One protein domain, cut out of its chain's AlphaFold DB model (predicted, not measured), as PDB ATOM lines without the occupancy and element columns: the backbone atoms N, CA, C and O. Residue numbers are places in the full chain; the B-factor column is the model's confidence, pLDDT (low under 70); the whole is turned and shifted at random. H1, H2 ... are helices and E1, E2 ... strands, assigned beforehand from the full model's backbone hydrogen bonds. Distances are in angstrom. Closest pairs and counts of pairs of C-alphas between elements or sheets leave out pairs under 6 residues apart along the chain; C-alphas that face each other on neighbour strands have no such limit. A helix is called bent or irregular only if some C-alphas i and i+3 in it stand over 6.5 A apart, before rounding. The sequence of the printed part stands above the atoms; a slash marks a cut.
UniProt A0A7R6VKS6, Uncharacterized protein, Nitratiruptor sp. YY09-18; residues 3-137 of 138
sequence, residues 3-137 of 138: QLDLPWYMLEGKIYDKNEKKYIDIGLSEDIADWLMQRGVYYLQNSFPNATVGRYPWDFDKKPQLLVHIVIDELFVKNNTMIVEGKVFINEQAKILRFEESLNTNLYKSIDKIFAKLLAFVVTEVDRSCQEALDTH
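AT A GLANCE: This is residues 3 to 137 of the 138 residues of an uncharacterized protein of Nitratiruptor sp. YY09-18 (UniProt A0A7R6VKS6). A twisted sheet, built on the long strands E4, E5 and E6, has the long helix H3 packed over one face. The short strands E1 and E2 extend the sheet beyond E4, with E3 beside E2; helix H2 packs on H3 and grazes the sheet near E1, and residues 58 to 63 stick out. The printed part has 135 residues, with three named helices and six named strands in the order E1 H1 E2 E3 H2 E4 E5 E6 H3, of mixed class. The sheet is branched, with parallel and antiparallel pairs. The whole is compact, with a radius of gyration of the C-alphas of 15.8 A, yet elongated, spanning 47 by 27 by 23 A.

HOW THE PARTS SIT: Start at E4, residues 68 to 78, E5, residues 81 to 90, and E6, residues 93 to 102: they form a meander, each strand the antiparallel neighbour of the one before. Look for N 71 and O 87 at 2.8 A in the hairpin E4 and E5, and N 86 and O 97 at 3.0 A in the hairpin E5 and E6. On the other side of E4 from E5 lie E1, residues 3 to 5, and E2, residues 14 to 17, both parallel to E4; N 5 and O 70 are 2.8 A apart, N 77 and O 16 2.8 A. E3, residues 22 to 25, forms a hairpin with E2, with N 15 and O 24 at 2.9 A. H3, residues 107 to 135, is on the sheet; its closest C-alphas to E6 are those of Leu 118 and Phe 99, 6.7 A apart. H2, residues 32 to 47, only grazes the sheet with residues 33 to 41. H3 touches H2 with residues 119 to 127 alone, at a steep tilt of 42 degrees, the same way; the closest C-alphas, of Gly 40 and Val 123, are 6.1 A apart. H1, residues 8 to 11, stands at the sheet's level and only just touches H2, through residues 32 to 33 of H2 alone, with 3 pairs of C-alphas within 8 A, the closest those of Leu 11 and Ile 32 at 6.7 A. In H2 every O i to N i+4 pair is within hydrogen-bond range, in H3 23 of 25; H1 is too short for such a pair.

IN THESE COORDINATES: Find C-alpha 3, where E1 begins, at (172.305, 107.355, 270.316). E4 runs 29.0 A, E5 28.5 A and E6 29.9 A; H2 covers 22.2 A. Find C-alpha 107 at (148.335, 112.984, 283.762); from there H3 runs 40.3 A to C-alpha 135 at (185.072, 125.019, 272.350). It has a kink of 31 degrees near residue 114 and is irregular, with C-alphas 109 and 112 7.5 A apart.

THE WHOLE: The farthest C-alphas, of Glu 20 and Asp 61, are 49.4 A apart. The printed part has no cut. The link from H2 to E4, residues 48 to 67, is long, and its residues 58 to 63 stand free. The pLDDT is under 70 at residues 29 to 30, 59 to 61 and 136 to 137.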
ATOM      1  N   GLN A   3     172.865 108.597 269.769       88.75
ATOM      2  CA  GLN A   3     172.305 107.355 270.316       88.75
ATOM      3  C   GLN A   3     171.361 107.700 271.480       88.75
ATOM      4  O   GLN A   3     171.616 108.665 272.203       88.75
ATOM      5  N   LEU A   4     170.297 106.916 271.668       88.62
ATOM      6  CA  LEU A   4     169.332 107.072 272.756       88.62
ATOM      7  C   LEU A   4     169.048 105.719 273.408       88.62
ATOM      8  O   LEU A   4     168.594 104.803 272.726       88.62
ATOM      9  N   ASP A   5     169.229 105.648 274.722       91.19
ATOM     10  CA  ASP A   5     168.815 104.517 275.542       91.19
ATOM     11  C   ASP A   5     167.686 104.966 276.478       91.19
ATOM     12  O   ASP A   5     167.782 105.996 277.153       91.19
ATOM     13  N   LEU A   6     166.606 104.187 276.507       90.12
ATOM     14  CA  LEU A   6     165.430 104.413 277.345       90.12
ATOM     15  C   LEU A   6     165.204 103.202 278.260       90.12
ATOM     16  O   LEU A   6     165.526 102.074 277.872       90.12
ATOM     17  N   PRO A   7     164.599 103.385 279.444       91.88
ATOM     18  CA  PRO A   7     164.239 102.264 280.291       91.88
ATOM     19  C   PRO A   7     163.104 101.459 279.640       91.88
ATOM     20  O   PRO A   7     162.218 102.017 278.991       91.88
ATOM     21  N   TRP A   8     163.104 100.138 279.849       91.69
ATOM     22  CA  TRP A   8     162.207  99.193 279.160       91.69
ATOM     23  C   TRP A   8     160.726  99.594 279.211       91.69
ATOM     24  O   TRP A   8     160.013  99.489 278.220       91.69
ATOM     25  N   TYR A   9     160.263 100.107 280.349       90.31
ATOM     26  CA  TYR A   9     158.859 100.448 280.540       90.31
ATOM     27  C   TYR A   9     158.439 101.678 279.723       90.31
ATOM     28  O   TYR A   9     157.273 101.783 279.359       90.31
ATOM     29  N   MET A  10     159.361 102.587 279.386       87.69
ATOM     30  CA  MET A  10     159.060 103.698 278.476       87.69
ATOM     31  C   MET A  10     158.824 103.201 277.052       87.69
ATOM     32  O   MET A  10     157.934 103.712 276.380       87.69
ATOM     33  N   LEU A  11     159.578 102.182 276.620       87.06
ATOM     34  CA  LEU A  11     159.386 101.534 275.318       87.06
ATOM     35  C   LEU A  11     158.016 100.845 275.226       87.06
ATOM     36  O   LEU A  11     157.436 100.752 274.152       87.06
ATOM     37  N   GLU A  12     157.466 100.417 276.364       88.06
ATOM     38  CA  GLU A  12     156.101  99.890 276.473       88.06
ATOM     39  C   GLU A  12     155.032 100.981 276.666       88.06
ATOM     40  O   GLU A  12     153.884 100.661 276.968       88.06
ATOM     41  N   GLY A  13     155.386 102.265 276.552       85.94
ATOM     42  CA  GLY A  13     154.443 103.368 276.742       85.94
ATOM     43  C   GLY A  13     153.952 103.514 278.183       85.94
ATOM     44  O   GLY A  13     152.808 103.907 278.411       85.94
ATOM     45  N   LYS A  14     154.794 103.188 279.169       90.00
ATOM     46  CA  LYS A  14     154.464 103.268 280.598       90.00
ATOM     47  C   LYS A  14     155.306 104.310 281.325       90.00
ATOM     48  O   LYS A  14     156.409 104.666 280.913       90.00
ATOM     49  N   ILE A  15     154.800 104.754 282.471       90.19
ATOM     50  CA  ILE A  15     155.512 105.590 283.443       90.19
ATOM     51  C   ILE A  15     155.432 104.941 284.816       90.19
ATOM     52  O   ILE A  15     154.406 104.371 285.182       90.19
ATOM     53  N   TYR A  16     156.502 105.032 285.600       93.50
ATOM     54  CA  TYR A  16     156.489 104.531 286.969       93.50
ATOM     55  C   TYR A  16     155.878 105.557 287.936       93.50
ATOM     56  O   TYR A  16     156.350 106.683 288.032       93.50
ATOM     57  N   ASP A  17     154.849 105.193 288.691       93.12
ATOM     58  CA  ASP A  17     154.349 105.998 289.806       93.12
ATOM     59  C   ASP A  17     155.062 105.574 291.092       93.12
ATOM     60  O   ASP A  17     154.836 104.478 291.610       93.12
ATOM     61  N   LYS A  18     155.928 106.444 291.629       94.00
ATOM     62  CA  LYS A  18     156.670 106.179 292.872       94.00
ATOM     63  C   LYS A  18     155.786 106.245 294.117       94.00
ATOM     64  O   LYS A  18     156.174 105.672 295.134       94.00
ATOM     65  N   ASN A  19     154.640 106.926 294.070       89.50
ATOM     66  CA  ASN A  19     153.718 106.986 295.206       89.50
ATOM     67  C   ASN A  19     152.976 105.655 295.343       89.50
ATOM     68  O   ASN A  19     152.915 105.085 296.430       89.50
ATOM     69  N   GLU A  20     152.466 105.140 294.223       91.81
ATOM     70  CA  GLU A  20     151.689 103.896 294.186       91.81
ATOM     71  C   GLU A  20     152.538 102.639 293.934       91.81
ATOM     72  O   GLU A  20     152.037 101.522 294.054       91.81
ATOM     73  N   LYS A  21     153.828 102.807 293.615       93.81
ATOM     74  CA  LYS A  21     154.780 101.735 293.275       93.81
ATOM     75  C   LYS A  21     154.277 100.835 292.144       93.81
ATOM     76  O   LYS A  21     154.381  99.610 292.217       93.81
ATOM     77  N   LYS A  22     153.731 101.441 291.089       94.50
ATOM     78  CA  LYS A  22     153.171 100.726 289.934       94.50
ATOM     79  C   LYS A  22     153.535 101.403 288.619       94.50
ATOM     80  O   LYS A  22     153.793 102.601 288.588       94.50
ATOM     81  N   TYR A  23     153.505 100.645 287.529       93.50
ATOM     82  CA  TYR A  23     153.598 101.204 286.182       93.50
ATOM     83  C   TYR A  23     152.206 101.602 285.689       93.50
ATOM     84  O   TYR A  23     151.261 100.819 285.787       93.50
ATOM     85  N   ILE A  24     152.085 102.824 285.185       90.69
ATOM     86  CA  ILE A  24     150.872 103.379 284.590       90.69
ATOM     87  C   ILE A  24     151.062 103.365 283.080       90.69
ATOM     88  O   ILE A  24     152.027 103.940 282.581       90.69
ATOM     89  N   ASP A  25     150.146 102.710 282.375       89.31
ATOM     90  CA  ASP A  25     150.052 102.800 280.922       89.31
ATOM     91  C   ASP A  25     149.539 104.190 280.548       89.31
ATOM     92  O   ASP A  25     148.494 104.620 281.041       89.31
ATOM     93  N   ILE A  26     150.305 104.910 279.738       82.69
ATOM     94  CA  ILE A  26     149.956 106.258 279.283       82.69
ATOM     95  C   ILE A  26     149.555 106.283 277.807       82.69
ATOM     96  O   ILE A  26     149.253 107.360 277.297       82.69
ATOM     97  N   GLY A  27     149.505 105.122 277.143       72.50
ATOM     98  CA  GLY A  27     148.974 104.978 275.792       72.50
ATOM     99  C   GLY A  27     149.664 105.885 274.775       72.50
ATOM    100  O   GLY A  27     148.984 106.626 274.066       72.50
ATOM    101  N   LEU A  28     151.001 105.860 274.728       70.50
ATOM    102  CA  LEU A  28     151.759 106.649 273.755       70.50
ATOM    103  C   LEU A  28     151.349 106.267 272.328       70.50
ATOM    104  O   LEU A  28     151.317 105.092 271.972       70.50
ATOM    105  N   SER A  29     151.025 107.271 271.511       64.56
ATOM    106  CA  SER A  29     150.534 107.070 270.142       64.56
ATOM    107  C   SER A  29     151.626 106.676 269.145       64.56
ATOM    108  O   SER A  29     151.312 106.223 268.048       64.56
ATOM    109  N   GLU A  30     152.892 106.883 269.502       68.88
ATOM    110  CA  GLU A  30     154.066 106.666 268.657       68.88
ATOM    111  C   GLU A  30     155.159 105.949 269.458       68.88
ATOM    112  O   GLU A  30     155.191 106.031 270.690       68.88
ATOM    113  N   ASP A  31     156.073 105.274 268.758       81.69
ATOM    114  CA  ASP A  31     157.299 104.763 269.369       81.69
ATOM    115  C   ASP A  31     158.124 105.951 269.889       81.69
ATOM    116  O   ASP A  31     158.691 106.741 269.126       81.69
ATOM    117  N   ILE A  32     158.161 106.093 271.213       78.88
ATOM    118  CA  ILE A  32     158.822 107.206 271.889       78.88
ATOM    119  C   ILE A  32     160.317 107.268 271.578       78.88
ATOM    120  O   ILE A  32     160.869 108.366 271.511       78.88
ATOM    121  N   ALA A  33     160.977 106.125 271.369       82.56
ATOM    122  CA  ALA A  33     162.398 106.095 271.056       82.56
ATOM    123  C   ALA A  33     162.644 106.712 269.679       82.56
ATOM    124  O   ALA A  33     163.474 107.613 269.534       82.56
ATOM    125  N   ASP A  34     161.868 106.284 268.686       83.88
ATOM    126  CA  ASP A  34     161.973 106.783 267.318       83.88
ATOM    127  C   ASP A  34     161.590 108.262 267.216       83.88
ATOM    128  O   ASP A  34     162.283 109.047 266.555       83.88
ATOM    129  N   TRP A  35     160.532 108.663 267.924       80.38
ATOM    130  CA  TRP A  35     160.077 110.047 267.989       80.38
ATOM    131  C   TRP A  35     161.130 110.973 268.617       80.38
ATOM    132  O   TRP A  35     161.490 111.998 268.025       80.38
ATOM    133  N   LEU A  36     161.686 110.596 269.777       80.44
ATOM    134  CA  LEU A  36     162.755 111.348 270.444       80.44
ATOM    135  C   LEU A  36     164.014 111.421 269.574       80.44
ATOM    136  O   LEU A  36     164.607 112.493 269.448       80.44
ATOM    137  N   MET A  37     164.395 110.319 268.923       86.69
ATOM    138  CA  MET A  37     165.551 110.280 268.026       86.69
ATOM    139  C   MET A  37     165.374 111.173 266.798       86.69
ATOM    140  O   MET A  37     166.281 111.934 266.453       86.69
ATOM    141  N   GLN A  38     164.218 111.119 266.130       85.56
ATOM    142  CA  GLN A  38     163.939 111.965 264.966       85.56
ATOM    143  C   GLN A  38     164.006 113.448 265.325       85.56
ATOM    144  O   GLN A  38     164.623 114.241 264.608       85.56
ATOM    145  N   ARG A  39     163.386 113.822 266.447       81.62
ATOM    146  CA  ARG A  39     163.377 115.203 266.920       81.62
ATOM    147  C   ARG A  39     164.767 115.653 267.353       81.62
ATOM    148  O   ARG A  39     165.190 116.722 266.928       81.62
ATOM    149  N   GLY A  40     165.487 114.845 268.128       83.12
ATOM    150  CA  GLY A  40     166.849 115.150 268.566       83.12
ATOM    151  C   GLY A  40     167.789 115.426 267.392       83.12
ATOM    152  O   GLY A  40     168.455 116.461 267.367       83.12
ATOM    153  N   VAL A  41     167.765 114.571 266.363       87.25
ATOM    154  CA  VAL A  41     168.543 114.779 265.128       87.25
ATOM    155  C   VAL A  41     168.141 116.073 264.421       87.25
ATOM    156  O   VAL A  41     169.012 116.865 264.069       87.25
ATOM    157  N   TYR A  42     166.836 116.314 264.243       86.81
ATOM    158  CA  TYR A  42     166.338 117.538 263.610       86.81
ATOM    159  C   TYR A  42     166.809 118.798 264.343       86.81
ATOM    160  O   TYR A  42     167.254 119.757 263.713       86.81
ATOM    161  N   TYR A  43     166.737 118.812 265.672       82.75
ATOM    162  CA  TYR A  43     167.162 119.964 266.456       82.75
ATOM    163  C   TYR A  43     168.667 120.209 266.363       82.75
ATOM    164  O   TYR A  43     169.076 121.328 266.071       82.75
ATOM    165  N   LEU A  44     169.489 119.170 266.526       83.38
ATOM    166  CA  LEU A  44     170.941 119.306 266.402       83.38
ATOM    167  C   LEU A  44     171.355 119.768 265.002       83.38
ATOM    168  O   LEU A  44     172.265 120.580 264.873       83.38
ATOM    169  N   GLN A  45     170.671 119.310 263.953       87.94
ATOM    170  CA  GLN A  45     170.934 119.775 262.591       87.94
ATOM    171  C   GLN A  45     170.654 121.280 262.427       87.94
ATOM    172  O   GLN A  45     171.339 121.942 261.652       87.94
ATOM    173  N   ASN A  46     169.675 121.825 263.160       86.56
ATOM    174  CA  ASN A  46     169.374 123.258 263.164       86.56
ATOM    175  C   ASN A  46     170.368 124.070 264.008       86.56
ATOM    176  O   ASN A  46     170.734 125.169 263.595       86.56
ATOM    177  N   SER A  47     170.822 123.549 265.153       83.81
ATOM    178  CA  SER A  47     171.855 124.210 265.969       83.81
ATOM    179  C   SER A  47     173.231 124.200 265.291       83.81
ATOM    180  O   SER A  47     173.998 125.150 265.428       83.81
ATOM    181  N   PHE A  48     173.531 123.163 264.503       85.06
ATOM    182  CA  PHE A  48     174.797 122.998 263.786       85.06
ATOM    183  C   PHE A  48     174.560 122.866 262.271       85.06
ATOM    184  O   PHE A  48     174.753 121.785 261.709       85.06
ATOM    185  N   PRO A  49     174.184 123.950 261.564       83.88
ATOM    186  CA  PRO A  49     173.771 123.889 260.155       83.88
ATOM    187  C   PRO A  49     174.874 123.400 259.203       83.88
ATOM    188  O   PRO A  49     174.575 122.887 258.128       83.88
ATOM    189  N   ASN A  50     176.143 123.526 259.604       85.81
ATOM    190  CA  ASN A  50     177.302 123.064 258.835       85.81
ATOM    191  C   ASN A  50     177.769 121.649 259.222       85.81
ATOM    192  O   ASN A  50     178.703 121.128 258.612       85.81
ATOM    193  N   ALA A  51     177.167 121.032 260.242       83.62
ATOM    194  CA  ALA A  51     177.483 119.672 260.652       83.62
ATOM    195  C   ALA A  51     176.544 118.670 259.973       83.62
ATOM    196  O   ALA A  51     175.393 118.971 259.667       83.62
ATOM    197  N   THR A  52     177.023 117.443 259.776       85.62
ATOM    198  CA  THR A  52     176.160 116.311 259.423       85.62
ATOM    199  C   THR A  52     175.700 115.629 260.706       85.62
ATOM    200  O   THR A  52     176.518 115.073 261.444       85.62
ATOM    201  N   VAL A  53     174.396 115.658 260.976       86.19
ATOM    202  CA  VAL A  53     173.798 114.985 262.133       86.19
ATOM    203  C   VAL A  53     173.047 113.736 261.675       86.19
ATOM    204  O   VAL A  53     172.249 113.780 260.745       86.19
ATOM    205  N   GLY A  54     173.291 112.608 262.342       86.19
ATOM    206  CA  GLY A  54     172.661 111.325 262.031       86.19
ATOM    207  C   GLY A  54     172.460 110.440 263.263       86.19
ATOM    208  O   GLY A  54     172.971 110.741 264.350       86.19
ATOM    209  N   ARG A  55     171.709 109.349 263.070       87.06
ATOM    210  CA  ARG A  55     171.399 108.311 264.071       87.06
ATOM    211  C   ARG A  55     172.471 107.223 264.076       87.06
ATOM    212  O   ARG A  55     172.916 106.833 263.006       87.06
ATOM    213  N   TYR A  56     172.877 106.746 265.249       81.69
ATOM    214  CA  TYR A  56     173.750 105.575 265.381       81.69
ATOM    215  C   TYR A  56     172.930 104.267 265.276       81.69
ATOM    216  O   TYR A  56     171.801 104.258 265.768       81.69
ATOM    217  N   PRO A  57     173.470 103.164 264.714       74.06
ATOM    218  CA  PRO A  57     174.766 103.035 264.040       74.06
ATOM    219  C   PRO A  57     174.826 103.822 262.726       74.06
ATOM    220  O   PRO A  57     173.818 104.043 262.068       74.06
ATOM    221  N   TRP A  58     176.022 104.306 262.397       75.38
ATOM    222  CA  TRP A  58     176.281 105.162 261.240       75.38
ATOM    223  C   TRP A  58     176.868 104.351 260.091       75.38
ATOM    224  O   TRP A  58     177.834 103.616 260.291       75.38
ATOM    225  N   ASP A  59     176.325 104.561 258.894       66.06
ATOM    226  CA  ASP A  59     176.656 103.774 257.700       66.06
ATOM    227  C   ASP A  59     177.739 104.397 256.799       66.06
ATOM    228  O   ASP A  59     177.968 103.895 255.703       66.06
ATOM    229  N   PHE A  60     178.411 105.486 257.198       66.06
ATOM    230  CA  PHE A  60     179.436 106.102 256.340       66.06
ATOM    231  C   PHE A  60     180.870 105.848 256.827       66.06
ATOM    232  O   PHE A  60     181.150 105.639 258.004       66.06
ATOM    233  N   ASP A  61     181.824 106.011 255.914       69.44
ATOM    234  CA  ASP A  61     183.243 105.733 256.168       69.44
ATOM    235  C   ASP A  61     183.941 106.733 257.111       69.44
ATOM    236  O   ASP A  61     185.073 106.512 257.544       69.44
ATOM    237  N   LYS A  62     183.308 107.870 257.430       71.75
ATOM    238  CA  LYS A  62     183.921 108.924 258.254       71.75
ATOM    239  C   LYS A  62     183.610 108.735 259.736       71.75
ATOM    240  O   LYS A  62     182.446 108.663 260.122       71.75
ATOM    241  N   LYS A  63     184.652 108.744 260.576       80.00
ATOM    242  CA  LYS A  63     184.513 108.760 262.040       80.00
ATOM    243  C   LYS A  63     183.802 110.051 262.477       80.00
ATOM    244  O   LYS A  63     184.210 111.129 262.035       80.00
ATOM    245  N   PRO A  64     182.769 109.982 263.334       82.19
ATOM    246  CA  PRO A  64     182.075 111.177 263.786       82.19
ATOM    247  C   PRO A  64     182.974 112.041 264.675       82.19
ATOM    248  O   PRO A  64     183.713 111.521 265.510       82.19
ATOM    249  N   GLN A  65     182.878 113.363 264.513       83.12
ATOM    250  CA  GLN A  65     183.578 114.330 265.367       83.12
ATOM    251  C   GLN A  65     183.005 114.343 266.791       83.12
ATOM    252  O   GLN A  65     183.756 114.420 267.759       83.12
ATOM    253  N   LEU A  66     181.678 114.230 266.908       85.56
ATOM    254  CA  LEU A  66     180.961 114.121 268.176       85.56
ATOM    255  C   LEU A  66     180.029 112.906 268.157       85.56
ATOM    256  O   LEU A  66     179.171 112.770 267.267       85.56
ATOM    257  N   LEU A  67     180.170 112.053 269.167       87.25
ATOM    258  CA  LEU A  67     179.193 111.041 269.546       87.25
ATOM    259  C   LEU A  67     178.400 111.561 270.746       87.25
ATOM    260  O   LEU A  67     178.956 111.716 271.830       87.25
ATOM    261  N   VAL A  68     177.116 111.821 270.530       87.81
ATOM    262  CA  VAL A  68     176.138 112.158 271.560       87.81
ATOM    263  C   VAL A  68     175.396 110.880 271.921       87.81
ATOM    264  O   VAL A  68     174.757 110.272 271.065       87.81
ATOM    265  N   HIS A  69     175.441 110.476 273.178       89.88
ATOM    266  CA  HIS A  69     174.668 109.348 273.683       89.88
ATOM    267  C   HIS A  69     173.816 109.817 274.853       89.88
ATOM    268  O   HIS A  69     174.326 110.311 275.850       89.88
ATOM    269  N   ILE A  70     172.501 109.725 274.695       89.06
ATOM    270  CA  ILE A  70     171.528 110.122 275.705       89.06
ATOM    271  C   ILE A  70     171.027 108.856 276.382       89.06
ATOM    272  O   ILE A  70     170.541 107.952 275.711       89.06
ATOM    273  N   VAL A  71     171.120 108.803 277.701       91.56
ATOM    274  CA  VAL A  71     170.592 107.713 278.516       91.56
ATOM    275  C   VAL A  71     169.537 108.301 279.432       91.56
ATOM    276  O   VAL A  71     169.845 109.163 280.251       91.56
ATOM    277  N   ILE A  72     168.293 107.862 279.296       90.88
ATOM    278  CA  ILE A  72     167.261 108.130 280.295       90.88
ATOM    279  C   ILE A  72     167.296 106.969 281.287       90.88
ATOM    280  O   ILE A  72     167.041 105.829 280.914       90.88
ATOM    281  N   ASP A  73     167.652 107.255 282.538       92.38
ATOM    282  CA  ASP A  73     167.754 106.251 283.600       92.38
ATOM    283  C   ASP A  73     166.358 105.945 284.163       92.38
ATOM    284  O   ASP A  73     165.955 104.786 284.277       92.38
ATOM    285  N   GLU A  74     165.589 106.992 284.477       92.56
ATOM    286  CA  GLU A  74     164.237 106.863 285.011       92.56
ATOM    287  C   GLU A  74     163.310 107.987 284.528       92.56
ATOM    288  O   GLU A  74     163.665 109.162 284.486       92.56
ATOM    289  N   LEU A  75     162.064 107.612 284.259       90.38
ATOM    290  CA  LEU A  75     160.896 108.483 284.133       90.38
ATOM    291  C   LEU A  75     159.842 108.038 285.148       90.38
ATOM    292  O   LEU A  75     159.379 106.891 285.096       90.38
ATOM    293  N   PHE A  76     159.457 108.925 286.065       92.62
ATOM    294  CA  PHE A  76     158.489 108.599 287.108       92.62
ATOM    295  C   PHE A  76     157.634 109.784 287.556       92.62
ATOM    296  O   PHE A  76     157.991 110.944 287.370       92.62
ATOM    297  N   VAL A  77     156.511 109.485 288.207       91.81
ATOM    298  CA  VAL A  77     155.671 110.461 288.908       91.81
ATOM    299  C   VAL A  77     155.851 110.303 290.414       91.81
ATOM    300  O   VAL A  77     155.799 109.194 290.946       91.81
ATOM    301  N   LYS A  78     156.060 111.412 291.124       93.81
ATOM    302  CA  LYS A  78     156.116 111.474 292.591       93.81
ATOM    303  C   LYS A  78     155.509 112.790 293.059       93.81
ATOM    304  O   LYS A  78     155.878 113.829 292.533       93.81
ATOM    305  N   ASN A  79     154.606 112.767 294.042       91.69
ATOM    306  CA  ASN A  79     153.988 113.979 294.607       91.69
ATOM    307  C   ASN A  79     153.409 114.955 293.553       91.69
ATOM    308  O   ASN A  79     153.644 116.156 293.638       91.69
ATOM    309  N   ASN A  80     152.676 114.454 292.551       88.56
ATOM    310  CA  ASN A  80     152.179 115.245 291.408       88.56
ATOM    311  C   ASN A  80     153.271 115.947 290.581       88.56
ATOM    312  O   ASN A  80     152.986 116.919 289.890       88.56
ATOM    313  N   THR A  81     154.502 115.452 290.592       90.94
ATOM    314  CA  THR A  81     155.583 115.923 289.723       90.94
ATOM    315  C   THR A  81     156.051 114.768 288.859       90.94
ATOM    316  O   THR A  81     156.323 113.679 289.368       90.94
ATOM    317  N   MET A  82     156.133 114.996 287.552       90.38
ATOM    318  CA  MET A  82     156.818 114.097 286.636       90.38
ATOM    319  C   MET A  82     158.301 114.447 286.635       90.38
ATOM    320  O   MET A  82     158.665 115.609 286.465       90.38
ATOM    321  N   ILE A  83     159.141 113.445 286.845       92.06
ATOM    322  CA  ILE A  83     160.585 113.586 286.964       92.06
ATOM    323  C   ILE A  83     161.237 112.673 285.935       92.06
ATOM    324  O   ILE A  83     160.857 111.506 285.808       92.06
ATOM    325  N   VAL A  84     162.216 113.219 285.218       90.38
ATOM    326  CA  VAL A  84     163.096 112.469 284.321       90.38
ATOM    327  C   VAL A  84     164.529 112.647 284.772       90.38
ATOM    328  O   VAL A  84     165.004 113.771 284.938       90.38
ATOM    329  N   GLU A  85     165.207 111.527 284.965       93.38
ATOM    330  CA  GLU A  85     166.606 111.448 285.356       93.38
ATOM    331  C   GLU A  85     167.371 110.684 284.280       93.38
ATOM    332  O   GLU A  85     166.874 109.708 283.715       93.38
ATOM    333  N   GLY A  86     168.575 111.147 283.969       92.56
ATOM    334  CA  GLY A  86     169.401 110.529 282.948       92.56
ATOM    335  C   GLY A  86     170.762 111.185 282.820       92.56
ATOM    336  O   GLY A  86     171.190 111.967 283.675       92.56
ATOM    337  N   LYS A  87     171.450 110.877 281.724       92.19
ATOM    338  CA  LYS A  87     172.767 111.405 281.388       92.19
ATOM    339  C   LYS A  87     172.890 111.665 279.893       92.19
ATOM    340  O   LYS A  87     172.310 110.956 279.078       92.19
ATOM    341  N   VAL A  88     173.696 112.656 279.541       89.06
ATOM    342  CA  VAL A  88     174.202 112.848 278.179       89.06
ATOM    343  C   VAL A  88     175.696 112.610 278.206       89.06
ATOM    344  O   VAL A  88     176.403 113.192 279.027       89.06
ATOM    345  N   PHE A  89     176.163 111.768 277.299       89.00
ATOM    346  CA  PHE A  89     177.564 111.518 277.036       89.00
ATOM    347  C   PHE A  89     177.943 112.202 275.724       89.00
ATOM    348  O   PHE A  89     177.292 111.978 274.705       89.00
ATOM    349  N   ILE A  90     178.996 113.017 275.740       85.12
ATOM    350  CA  ILE A  90     179.606 113.574 274.527       85.12
ATOM    351  C   ILE A  90     181.070 113.176 274.513       85.12
ATOM    352  O   ILE A  90     181.818 113.620 275.379       85.12
ATOM    353  N   ASN A  91     181.467 112.327 273.557       77.81
ATOM    354  CA  ASN A  91     182.839 111.809 273.450       77.81
ATOM    355  C   ASN A  91     183.416 111.401 274.829       77.81
ATOM    356  O   ASN A  91     184.487 111.857 275.213       77.81
ATOM    357  N   GLU A  92     182.667 110.579 275.577       78.06
ATOM    358  CA  GLU A  92     182.980 110.058 276.927       78.06
ATOM    359  C   GLU A  92     182.718 111.000 278.120       78.06
ATOM    360  O   GLU A  92     182.675 110.536 279.261       78.06
ATOM    361  N   GLN A  93     182.445 112.291 277.907       82.81
ATOM    362  CA  GLN A  93     182.088 113.204 279.000       82.81
ATOM    363  C   GLN A  93     180.614 113.070 279.382       82.81
ATOM    364  O   GLN A  93     179.736 113.384 278.582       82.81
ATOM    365  N   ALA A  94     180.347 112.638 280.616       88.25
ATOM    366  CA  ALA A  94     178.996 112.467 281.141       88.25
ATOM    367  C   ALA A  94     178.495 113.725 281.863       88.25
ATOM    368  O   ALA A  94     179.145 114.232 282.778       88.25
ATOM    369  N   LYS A  95     177.286 114.171 281.524       87.31
ATOM    370  CA  LYS A  95     176.541 115.199 282.256       87.31
ATOM    371  C   LYS A  95     175.204 114.657 282.718       87.31
ATOM    372  O   LYS A  95     174.512 113.988 281.958       87.31
ATOM    373  N   ILE A  96     174.847 114.959 283.961       90.00
ATOM    374  CA  ILE A  96     173.572 114.547 284.549       90.00
ATOM    375  C   ILE A  96     172.454 115.413 283.967       90.00
ATOM    376  O   ILE A  96     172.551 116.637 283.956       90.00
ATOM    377  N   LEU A  97     171.382 114.759 283.534       89.38
ATOM    378  CA  LEU A  97     170.116 115.377 283.182       89.38
ATOM    379  C   LEU A  97     169.114 115.150 284.309       89.38
ATOM    380  O   LEU A  97     168.910 114.022 284.762       89.38
ATOM    381  N   ARG A  98     168.451 116.226 284.725       92.50
ATOM    382  CA  ARG A  98     167.308 116.156 285.626       92.50
ATOM    383  C   ARG A  98     166.257 117.160 285.183       92.50
ATOM    384  O   ARG A  98     166.513 118.359 285.190       92.50
ATOM    385  N   PHE A  99     165.089 116.655 284.821       91.19
ATOM    386  CA  PHE A  99     163.931 117.450 284.442       91.19
ATOM    387  C   PHE A  99     162.790 117.175 285.418       91.19
ATOM    388  O   PHE A  99     162.519 116.020 285.742       91.19
ATOM    389  N   GLU A 100     162.112 118.227 285.867       92.94
ATOM    390  CA  GLU A 100     160.959 118.131 286.761       92.94
ATOM    391  C   GLU A 100     159.834 119.028 286.247       92.94
ATOM    392  O   GLU A 100     160.057 120.195 285.926       92.94
ATOM    393  N   GLU A 101     158.613 118.500 286.191       90.94
ATOM    394  CA  GLU A 101     157.435 119.258 285.772       90.94
ATOM    395  C   GLU A 101     156.211 118.873 286.608       90.94
ATOM    396  O   GLU A 101     155.869 117.698 286.758       90.94
ATOM    397  N   SER A 102     155.523 119.881 287.146       90.00
ATOM    398  CA  SER A 102     154.314 119.687 287.947       90.00
ATOM    399  C   SER A 102     153.117 119.258 287.093       90.00
ATOM    400  O   SER A 102     152.749 119.904 286.108       90.00
ATOM    401  N   LEU A 103     152.438 118.202 287.530       85.69
ATOM    402  CA  LEU A 103     151.177 117.705 286.994       85.69
ATOM    403  C   LEU A 103     150.022 118.552 287.546       85.69
ATOM    404  O   LEU A 103     149.335 118.175 288.492       85.69
ATOM    405  N   ASN A 104     149.810 119.732 286.961       75.19
ATOM    406  CA  ASN A 104     148.731 120.642 287.375       75.19
ATOM    407  C   ASN A 104     147.327 120.134 286.991       75.19
ATOM    408  O   ASN A 104     146.323 120.648 287.480       75.19
ATOM    409  N   THR A 105     147.239 119.158 286.084       70.88
ATOM    410  CA  THR A 105     145.979 118.538 285.653       70.88
ATOM    411  C   THR A 105     146.148 117.023 285.523       70.88
ATOM    412  O   THR A 105     147.218 116.489 285.807       70.88
ATOM    413  N   ASN A 106     145.093 116.319 285.104       77.25
ATOM    414  CA  ASN A 106     145.134 114.880 284.843       77.25
ATOM    415  C   ASN A 106     146.361 114.505 283.976       77.25
ATOM    416  O   ASN A 106     146.579 115.117 282.924       77.25
ATOM    417  N   LEU A 107     147.130 113.500 284.421       76.25
ATOM    418  CA  LEU A 107     148.335 112.984 283.762       76.25
ATOM    419  C   LEU A 107     148.112 112.757 282.262       76.25
ATOM    420  O   LEU A 107     148.838 113.325 281.453       76.25
ATOM    421  N   TYR A 108     147.045 112.045 281.889       75.00
ATOM    422  CA  TYR A 108     146.730 111.711 280.494       75.00
ATOM    423  C   TYR A 108     146.520 112.943 279.605       75.00
ATOM    424  O   TYR A 108     146.807 112.906 278.418       75.00
ATOM    425  N   LYS A 109     146.036 114.059 280.168       72.81
ATOM    426  CA  LYS A 109     145.826 115.309 279.414       72.81
ATOM    427  C   LYS A 109     147.082 116.171 279.317       72.81
ATOM    428  O   LYS A 109     147.134 117.079 278.494       72.81
ATOM    429  N   SER A 110     148.052 115.940 280.198       77.06
ATOM    430  CA  SER A 110     149.268 116.751 280.288       77.06
ATOM    431  C   SER A 110     150.464 116.078 279.627       77.06
ATOM    432  O   SER A 110     151.438 116.762 279.328       77.06
ATOM    433  N   ILE A 111     150.400 114.765 279.403       78.38
ATOM    434  CA  ILE A 111     151.570 113.952 279.097       78.38
ATOM    435  C   ILE A 111     152.300 114.397 277.825       78.38
ATOM    436  O   ILE A 111     153.502 114.642 277.884       78.38
ATOM    437  N   ASP A 112     151.580 114.654 276.732       76.75
ATOM    438  CA  ASP A 112     152.174 115.108 275.466       76.75
ATOM    439  C   ASP A 112     152.912 116.439 275.623       76.75
ATOM    440  O   ASP A 112     154.027 116.630 275.133       76.75
ATOM    441  N   LYS A 113     152.308 117.373 276.368       80.69
ATOM    442  CA  LYS A 113     152.909 118.680 276.643       80.69
ATOM    443  C   LYS A 113     154.173 118.533 277.483       80.69
ATOM    444  O   LYS A 113     155.136 119.267 277.268       80.69
ATOM    445  N   ILE A 114     154.170 117.616 278.447       81.06
ATOM    446  CA  ILE A 114     155.333 117.389 279.300       81.06
ATOM    447  C   ILE A 114     156.442 116.698 278.503       81.06
ATOM    448  O   ILE A 114     157.586 117.124 278.602       81.06
ATOM    449  N   PHE A 115     156.127 115.720 277.651       79.06
ATOM    450  CA  PHE A 115     157.114 115.120 276.752       79.06
ATOM    451  C   PHE A 115     157.712 116.138 275.783       79.06
ATOM    452  O   PHE A 115     158.924 116.141 275.578       79.06
ATOM    453  N   ALA A 116     156.911 117.064 275.250       78.38
ATOM    454  CA  ALA A 116     157.428 118.157 274.427       78.38
ATOM    455  C   ALA A 116     158.403 119.064 275.204       78.38
ATOM    456  O   ALA A 116     159.435 119.467 274.667       78.38
ATOM    457  N   LYS A 117     158.113 119.359 276.479       83.69
ATOM    458  CA  LYS A 117     159.016 120.123 277.357       83.69
ATOM    459  C   LYS A 117     160.291 119.356 277.696       83.69
ATOM    460  O   LYS A 117     161.371 119.933 277.628       83.69
ATOM    461  N   LEU A 118     160.165 118.072 278.025       80.50
ATOM    462  CA  LEU A 118     161.293 117.184 278.277       80.50
ATOM    463  C   LEU A 118     162.218 117.144 277.060       80.50
ATOM    464  O   LEU A 118     163.425 117.292 277.200       80.50
ATOM    465  N   LEU A 119     161.649 116.995 275.865       78.00
ATOM    466  CA  LEU A 119     162.399 116.996 274.617       78.00
ATOM    467  C   LEU A 119     163.143 118.319 274.418       78.00
ATOM    468  O   LEU A 119     164.336 118.304 274.133       78.00
ATOM    469  N   ALA A 120     162.463 119.455 274.594       80.81
ATOM    470  CA  ALA A 120     163.097 120.766 274.486       80.81
ATOM    471  C   ALA A 120     164.251 120.926 275.492       80.81
ATOM    472  O   ALA A 120     165.308 121.446 275.133       80.81
ATOM    473  N   PHE A 121     164.078 120.435 276.723       84.81
ATOM    474  CA  PHE A 121     165.121 120.417 277.748       84.81
ATOM    475  C   PHE A 121     166.318 119.554 277.333       84.81
ATOM    476  O   PHE A 121     167.438 120.054 277.293       84.81
ATOM    477  N   VAL A 122     166.084 118.290 276.957       80.12
ATOM    478  CA  VAL A 122     167.140 117.358 276.529       80.12
ATOM    479  C   VAL A 122     167.914 117.935 275.348       80.12
ATOM    480  O   VAL A 122     169.139 117.960 275.370       80.12
ATOM    481  N   VAL A 123     167.214 118.450 274.338       80.62
ATOM    482  CA  VAL A 123     167.829 119.077 273.164       80.62
ATOM    483  C   VAL A 123     168.702 120.266 273.550       80.62
ATOM    484  O   VAL A 123     169.828 120.358 273.074       80.62
ATOM    485  N   THR A 124     168.203 121.159 274.407       83.31
ATOM    486  CA  THR A 124     168.947 122.352 274.839       83.31
ATOM    487  C   THR A 124     170.212 121.958 275.599       83.31
ATOM    488  O   THR A 124     171.281 122.512 275.354       83.31
ATOM    489  N   GLU A 125     170.120 120.964 276.484       82.38
ATOM    490  CA  GLU A 125     171.273 120.464 277.233       82.38
ATOM    491  C   GLU A 125     172.296 119.763 276.338       82.38
ATOM    492  O   GLU A 125     173.503 119.931 276.534       82.38
ATOM    493  N   VAL A 126     171.838 119.011 275.333       81.94
ATOM    494  CA  VAL A 126     172.722 118.392 274.340       81.94
ATOM    495  C   VAL A 126     173.403 119.460 273.488       81.94
ATOM    496  O   VAL A 126     174.614 119.390 273.324       81.94
ATOM    497  N   ASP A 127     172.667 120.447 272.973       83.75
ATOM    498  CA  ASP A 127     173.218 121.538 272.159       83.75
ATOM    499  C   ASP A 127     174.299 122.309 272.925       83.75
ATOM    500  O   ASP A 127     175.445 122.389 272.483       83.75
ATOM    501  N   ARG A 128     173.974 122.753 274.145       84.50
ATOM    502  CA  ARG A 128     174.920 123.413 275.052       84.50
ATOM    503  C   ARG A 128     176.168 122.564 275.286       84.50
ATOM    504  O   ARG A 128     177.287 123.060 275.237       84.50
ATOM    505  N   SER A 129     175.986 121.267 275.514       82.06
ATOM    506  CA  SER A 129     177.102 120.359 275.771       82.06
ATOM    507  C   SER A 129     177.947 120.097 274.522       82.06
ATOM    508  O   SER A 129     179.160 119.953 274.641       82.06
ATOM    509  N   CYS A 130     177.340 120.067 273.334       83.12
ATOM    510  CA  CYS A 130     178.052 119.978 272.062       83.12
ATOM    511  C   CYS A 130     178.886 121.238 271.810       83.12
ATOM    512  O   CYS A 130     180.039 121.114 271.410       83.12
ATOM    513  N   GLN A 131     178.332 122.426 272.067       83.12
ATOM    514  CA  GLN A 131     179.057 123.697 271.939       83.12
ATOM    515  C   GLN A 131     180.263 123.735 272.882       83.12
ATOM    516  O   GLN A 131     181.380 123.937 272.424       83.12
ATOM    517  N   GLU A 132     180.066 123.405 274.162       82.56
ATOM    518  CA  GLU A 132     181.165 123.324 275.132       82.56
ATOM    519  C   GLU A 132     182.244 122.314 274.702       82.56
ATOM    520  O   GLU A 132     183.437 122.607 274.776       82.56
ATOM    521  N   ALA A 133     181.853 121.136 274.205       81.69
ATOM    522  CA  ALA A 133     182.806 120.136 273.722       81.69
ATOM    523  C   ALA A 133     183.593 120.617 272.491       81.69
ATOM    524  O   ALA A 133     184.775 120.305 272.368       81.69
ATOM    525  N   LEU A 134     182.965 121.375 271.589       80.06
ATOM    526  CA  LEU A 134     183.652 121.978 270.446       80.06
ATOM    527  C   LEU A 134     184.636 123.056 270.910       80.06
ATOM    528  O   LEU A 134     185.790 123.015 270.496       80.06
ATOM    529  N   ASP A 135     184.228 123.938 271.823       75.38
ATOM    530  CA  ASP A 135     185.072 125.019 272.350       75.38
ATOM    531  C   ASP A 135     186.290 124.500 273.128       75.38
ATOM    532  O   ASP A 135     187.342 125.129 273.136       75.38
ATOM    533  N   THR A 136     186.187 123.328 273.765       65.00
ATOM    534  CA  THR A 136     187.301 122.732 274.528       65.00
ATOM    535  C   THR A 136     188.375 122.100 273.622       65.00
ATOM    536  O   THR A 136     189.455 121.741 274.094       65.00
ATOM    537  N   HIS A 137     188.091 121.929 272.328       53.09
ATOM    538  CA  HIS A 137     188.979 121.281 271.359       53.09
ATOM    539  C   HIS A 137     189.562 122.241 270.301       53.09
ATOM    540  O   HIS A 137     190.226 121.760 269.377       53.09
TER     541      HIS A 137